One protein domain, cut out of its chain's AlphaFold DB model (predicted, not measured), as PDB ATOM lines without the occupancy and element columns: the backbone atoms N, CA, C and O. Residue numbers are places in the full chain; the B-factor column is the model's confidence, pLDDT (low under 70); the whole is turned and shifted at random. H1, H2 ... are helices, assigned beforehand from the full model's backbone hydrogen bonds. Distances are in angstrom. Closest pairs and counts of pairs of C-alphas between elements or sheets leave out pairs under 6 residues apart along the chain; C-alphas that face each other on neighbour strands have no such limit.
ATOM      1  N   LEU A 652     150.235 156.968 165.128       80.44
ATOM      2  CA  LEU A 652     151.522 156.560 165.704       80.44
ATOM      3  C   LEU A 652     151.395 155.974 167.118       80.44
ATOM      4  O   LEU A 652     152.221 155.150 167.506       80.44
ATOM      5  N   ALA A 653     150.385 156.382 167.894       78.38
ATOM      6  CA  ALA A 653     150.154 155.837 169.229       78.38
ATOM      7  C   ALA A 653     149.757 154.349 169.175       78.38
ATOM      8  O   ALA A 653     150.385 153.528 169.843       78.38
ATOM      9  N   GLY A 654     148.785 153.994 168.326       73.88
ATOM     10  CA  GLY A 654     148.360 152.602 168.133       73.88
ATOM     11  C   GLY A 654     149.464 151.733 167.528       73.88
ATOM     12  O   GLY A 654     149.654 150.591 167.946       73.88
ATOM     13  N   PHE A 655     150.254 152.304 166.614       79.00
ATOM     14  CA  PHE A 655     151.375 151.612 165.975       79.00
ATOM     15  C   PHE A 655     152.461 151.235 166.998       79.00
ATOM     16  O   PHE A 655     152.936 150.099 167.045       79.00
ATOM     17  N   VAL A 656     152.827 152.183 167.868       81.06
ATOM     18  CA  VAL A 656     153.811 151.970 168.939       81.06
ATOM     19  C   VAL A 656     153.294 150.989 169.998       81.06
ATOM     20  O   VAL A 656     154.080 150.185 170.501       81.06
ATOM     21  N   ASP A 657     151.995 150.995 170.306       81.19
ATOM     22  CA  ASP A 657     151.396 150.023 171.227       81.19
ATOM     23  C   ASP A 657     151.429 148.589 170.656       81.19
ATOM     24  O   ASP A 657     151.754 147.654 171.393       81.19
ATOM     25  N   CYS A 658     151.206 148.396 169.347       78.88
ATOM     26  CA  CYS A 658     151.445 147.104 168.686       78.88
ATOM     27  C   CYS A 658     152.913 146.667 168.791       78.88
ATOM     28  O   CYS A 658     153.188 145.565 169.269       78.88
ATOM     29  N   LEU A 659     153.848 147.548 168.419       79.38
ATOM     30  CA  LEU A 659     155.286 147.257 168.383       79.38
ATOM     31  C   LEU A 659     155.882 146.937 169.772       79.38
ATOM     32  O   LEU A 659     156.826 146.153 169.877       79.38
ATOM     33  N   LEU A 660     155.383 147.571 170.842       76.50
ATOM     34  CA  LEU A 660     155.996 147.501 172.179       76.50
ATOM     35  C   LEU A 660     155.222 146.676 173.211       76.50
ATOM     36  O   LEU A 660     155.837 146.193 174.165       76.50
ATOM     37  N   LEU A 661     153.896 146.560 173.084       68.81
ATOM     38  CA  LEU A 661     153.041 145.947 174.111       68.81
ATOM     39  C   LEU A 661     152.417 144.623 173.660       68.81
ATOM     40  O   LEU A 661     152.027 143.831 174.518       68.81
ATOM     41  N   GLY A 662     152.328 144.376 172.347       58.97
ATOM     42  CA  GLY A 662     151.893 143.100 171.766       58.97
ATOM     43  C   GLY A 662     150.461 142.667 172.105       58.97
ATOM     44  O   GLY A 662     150.134 141.500 171.913       58.97
ATOM     45  N   ASN A 663     149.626 143.557 172.659       58.47
ATOM     46  CA  ASN A 663     148.230 143.255 173.005       58.47
ATOM     47  C   ASN A 663     147.297 144.500 173.083       58.47
ATOM     48  O   ASN A 663     146.734 144.772 174.150       58.47
ATOM     49  N   PRO A 664     147.152 145.301 172.006       61.22
ATOM     50  CA  PRO A 664     146.120 146.340 171.888       61.22
ATOM     51  C   PRO A 664     144.762 145.739 171.433       61.22
ATOM     52  O   PRO A 664     144.640 144.516 171.347       61.22
ATOM     53  N   PRO A 665     143.707 146.548 171.186       58.62
ATOM     54  CA  PRO A 665     142.403 146.043 170.740       58.62
ATOM     55  C   PRO A 665     142.451 145.230 169.434       58.62
ATOM     56  O   PRO A 665     143.349 145.402 168.608       58.62
ATOM     57  N   ALA A 666     141.454 144.361 169.238       56.41
ATOM     58  CA  ALA A 666     141.352 143.484 168.069       56.41
ATOM     59  C   ALA A 666     141.398 144.265 166.738       56.41
ATOM     60  O   ALA A 666     140.883 145.379 166.637       56.41
ATOM     61  N   GLY A 667     142.061 143.689 165.730       60.31
ATOM     62  CA  GLY A 667     142.240 144.279 164.397       60.31
ATOM     63  C   GLY A 667     143.234 145.448 164.303       60.31
ATOM     64  O   GLY A 667     143.650 145.791 163.199       60.31
ATOM     65  N   VAL A 668     143.666 146.053 165.420       68.75
ATOM     66  CA  VAL A 668     144.602 147.197 165.393       68.75
ATOM     67  C   VAL A 668     145.970 146.780 164.845       68.75
ATOM     68  O   VAL A 668     146.501 147.460 163.975       68.75
ATOM     69  N   CYS A 669     146.525 145.642 165.278       75.25
ATOM     70  CA  CYS A 669     147.833 145.213 164.768       75.25
ATOM     71  C   CYS A 669     147.797 144.646 163.351       75.25
ATOM     72  O   CYS A 669     148.801 144.754 162.662       75.25
ATOM     73  N   THR A 670     146.650 144.156 162.876       75.62
ATOM     74  CA  THR A 670     146.473 143.778 161.465       75.62
ATOM     75  C   THR A 670     146.621 144.993 160.545       75.62
ATOM     76  O   THR A 670     147.218 144.890 159.484       75.62
ATOM     77  N   ARG A 671     146.156 146.179 160.968       79.06
ATOM     78  CA  ARG A 671     146.353 147.436 160.217       79.06
ATOM     79  C   ARG A 671     147.725 148.083 160.432       79.06
ATOM     80  O   ARG A 671     148.072 148.999 159.694       79.06
ATOM     81  N   ALA A 672     148.491 147.639 161.429       77.81
ATOM     82  CA  ALA A 672     149.874 148.067 161.660       77.81
ATOM     83  C   ALA A 672     150.912 147.151 160.977       77.81
ATOM     84  O   ALA A 672     152.096 147.475 160.993       77.81
ATOM     85  N   ASP A 673     150.477 146.028 160.402       80.50
ATOM     86  CA  ASP A 673     151.272 145.100 159.592       80.50
ATOM     87  C   ASP A 673     151.243 145.586 158.134       80.50
ATOM     88  O   ASP A 673     150.379 145.224 157.336       80.50
ATOM     89  N   ILE A 674     152.132 146.530 157.821       77.88
ATOM     90  CA  ILE A 674     152.129 147.291 156.566       77.88
ATOM     91  C   ILE A 674     152.682 146.451 155.409       77.88
ATOM     92  O   ILE A 674     152.277 146.662 154.265       77.88
ATOM     93  N   ASP A 675     153.591 145.507 155.682       73.12
ATOM     94  CA  ASP A 675     154.072 144.545 154.675       73.12
ATOM     95  C   ASP A 675     153.299 143.203 154.679       73.12
ATOM     96  O   ASP A 675     153.594 142.335 153.857       73.12
ATOM     97  N   GLN A 676     152.259 143.089 155.521       76.75
ATOM     98  CA  GLN A 676     151.305 141.969 155.610       76.75
ATOM     99  C   GLN A 676     151.967 140.604 155.875       76.75
ATOM    100  O   GLN A 676     151.527 139.569 155.369       76.75
ATOM    101  N   ASN A 677     153.047 140.578 156.667       73.31
ATOM    102  CA  ASN A 677     153.793 139.350 156.968       73.31
ATOM    103  C   ASN A 677     153.233 138.543 158.164       73.31
ATOM    104  O   ASN A 677     153.741 137.462 158.472       73.31
ATOM    105  N   GLY A 678     152.215 139.065 158.853       73.81
ATOM    106  CA  GLY A 678     151.631 138.521 160.080       73.81
ATOM    107  C   GLY A 678     152.295 139.013 161.374       73.81
ATOM    108  O   GLY A 678     151.933 138.544 162.457       73.81
ATOM    109  N   MET A 679     153.279 139.921 161.309       77.00
ATOM    110  CA  MET A 679     154.022 140.415 162.475       77.00
ATOM    111  C   MET A 679     154.412 141.892 162.341       77.00
ATOM    112  O   MET A 679     155.327 142.224 161.590       77.00
ATOM    113  N   VAL A 680     153.855 142.752 163.199       78.44
ATOM    114  CA  VAL A 680     154.280 144.160 163.325       78.44
ATOM    115  C   VAL A 680     155.708 144.238 163.882       78.44
ATOM    116  O   VAL A 680     155.947 143.949 165.058       78.44
ATOM    117  N   ASN A 681     156.674 144.617 163.045       80.12
ATOM    118  CA  ASN A 681     158.101 144.624 163.364       80.12
ATOM    119  C   ASN A 681     158.849 145.845 162.778       80.12
ATOM    120  O   ASN A 681     158.260 146.860 162.414       80.12
ATOM    121  N   GLU A 682     160.186 145.792 162.736       77.25
ATOM    122  CA  GLU A 682     161.022 146.899 162.243       77.25
ATOM    123  C   GLU A 682     160.824 147.212 160.745       77.25
ATOM    124  O   GLU A 682     161.154 148.319 160.314       77.25
ATOM    125  N   ARG A 683     160.269 146.282 159.953       76.62
ATOM    126  CA  ARG A 683     159.908 146.509 158.542       76.62
ATOM    127  C   ARG A 683     158.708 147.438 158.394       76.62
ATOM    128  O   ARG A 683     158.769 148.394 157.622       76.62
ATOM    129  N   ASP A 684     157.681 147.235 159.208       81.12
ATOM    130  CA  ASP A 684     156.452 148.032 159.202       81.12
ATOM    131  C   ASP A 684     156.701 149.489 159.579       81.12
ATOM    132  O   ASP A 684     156.033 150.387 159.075       81.12
ATOM    133  N   ILE A 685     157.730 149.752 160.399       79.50
ATOM    134  CA  ILE A 685     158.183 151.116 160.709       79.50
ATOM    135  C   ILE A 685     158.531 151.871 159.418       79.50
ATOM    136  O   ILE A 685     158.210 153.052 159.296       79.50
ATOM    137  N   ALA A 686     159.178 151.216 158.448       72.81
ATOM    138  CA  ALA A 686     159.542 151.851 157.183       72.81
ATOM    139  C   ALA A 686     158.307 152.133 156.309       72.81
ATOM    140  O   ALA A 686     158.220 153.215 155.730       72.81
ATOM    141  N   GLY A 687     157.347 151.203 156.268       72.25
ATOM    142  CA  GLY A 687     156.066 151.383 155.575       72.25
ATOM    143  C   GLY A 687     155.236 152.518 156.178       72.25
ATOM    144  O   GLY A 687     154.868 153.456 155.476       72.25
ATOM    145  N   MET A 688     155.038 152.509 157.499       74.94
ATOM    146  CA  MET A 688     154.303 153.550 158.224       74.94
ATOM    147  C   MET A 688     154.946 154.937 158.054       74.94
ATOM    148  O   MET A 688     154.251 155.934 157.869       74.94
ATOM    149  N   VAL A 689     156.284 155.023 158.059       74.62
ATOM    150  CA  VAL A 689     157.002 156.283 157.795       74.62
ATOM    151  C   VAL A 689     156.820 156.752 156.349       74.62
ATOM    152  O   VAL A 689     156.654 157.952 156.145       74.62
ATOM    153  N   LEU A 690     156.823 155.853 155.359       69.56
ATOM    154  CA  LEU A 690     156.549 156.209 153.961       69.56
ATOM    155  C   LEU A 690     155.136 156.778 153.795       69.56
ATOM    156  O   LEU A 690     154.992 157.875 153.261       69.56
ATOM    157  N   ILE A 691     154.124 156.102 154.340       70.69
ATOM    158  CA  ILE A 691     152.720 156.528 154.248       70.69
ATOM    159  C   ILE A 691     152.526 157.905 154.913       70.69
ATOM    160  O   ILE A 691     151.967 158.817 154.305       70.69
ATOM    161  N   LEU A 692     153.097 158.125 156.103       69.12
ATOM    162  CA  LEU A 692     153.083 159.434 156.780       69.12
ATOM    163  C   LEU A 692     153.855 160.541 156.029       69.12
ATOM    164  O   LEU A 692     153.640 161.731 156.287       69.12
ATOM    165  N   MET A 693     154.776 160.176 155.130       63.66
ATOM    166  CA  MET A 693     155.578 161.113 154.336       63.66
ATOM    167  C   MET A 693     154.979 161.429 152.960       63.66
ATOM    168  O   MET A 693     155.259 162.508 152.446       63.66
ATOM    169  N   GLU A 694     154.146 160.561 152.380       55.31
ATOM    170  CA  GLU A 694     153.444 160.835 151.112       55.31
ATOM    171  C   GLU A 694     152.227 161.768 151.278       55.31
ATOM    172  O   GLU A 694     151.764 162.365 150.308       55.31
ATOM    173  N   VAL A 695     151.748 161.963 152.514       49.91
ATOM    174  CA  VAL A 695     150.568 162.787 152.854       49.91
ATOM    175  C   VAL A 695     150.915 164.279 153.127       49.91
ATOM    176  O   VAL A 695     150.047 165.047 153.546       49.91
ATOM    177  N   ASN A 696     152.157 164.738 152.877       36.62
ATOM    178  CA  ASN A 696     152.618 166.132 153.118       36.62
ATOM    179  C   ASN A 696     153.192 166.869 151.890       36.62
ATOM    180  O   ASN A 696     154.207 166.401 151.330       36.62
TER     181      ASN A 696
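What this domain is: This is residues 652 to 696 of the 696 residues of an uncharacterized protein of Phycisphaerae bacterium RAS2 (UniProt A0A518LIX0). One longer helix, H3, runs near H1 and nearly opposite to it, and the short helix H2 packs on H1 and comes close to the first turns of H3, making a loose three-helix cluster. The far end of H3 reaches away from H2 toward the last residue. The printed part has 45 residues with three named helices in the order H1, H2, H3 and no named strand, and its class is all helix. The whole is compact, with a radius of gyration of the C-alphas of 10.1 A, and the C-alphas span 30 by 20 by 16 A.

Where its parts are: Find C-alpha 682 at (161.022, 146.899, 162.243); from there H3, residues 682 to 694, runs 19.4 A to C-alpha 694 at (153.444, 160.835, 151.112). Go back to C-alpha 652 at (151.522, 156.560, 165.704), where H1, residues 652 to 661, begins; it is 13.6 A long. Between them in the chain lies H2, residues 668 to 672.

How they stand to each other: Start from H3, which touches no helix. H3 and H1 are near each other, with 11 pairs of C-alphas within 10 A but no pair within 8 A. H2 and H3 are close but not clearly touching; their closest C-alphas, of Ala 672 and Asp 684, are 7.0 A apart. H1 and H2 touch, and their closest C-alphas, of Cys 658 and Cys 669, are 5.7 A apart. In H1 and H2 every O i to N i+4 pair is within hydrogen-bond range, and in H3 8 of 9 are.

The domain as a whole: Look for the two farthest C-alphas, those of Asn 663 and Asn 696, 30.6 A apart; Asn 696 is the chain's last residue. The printed part has no cut. The links H1 to H2, of 6 residues, and H2 to H3, of 9 residues, are both short. The mean pLDDT of the printed part of this predicted model is 71.6, and 14 printed residues are under 70: residues 661 to 668, residue 690 and residues 692 to 696.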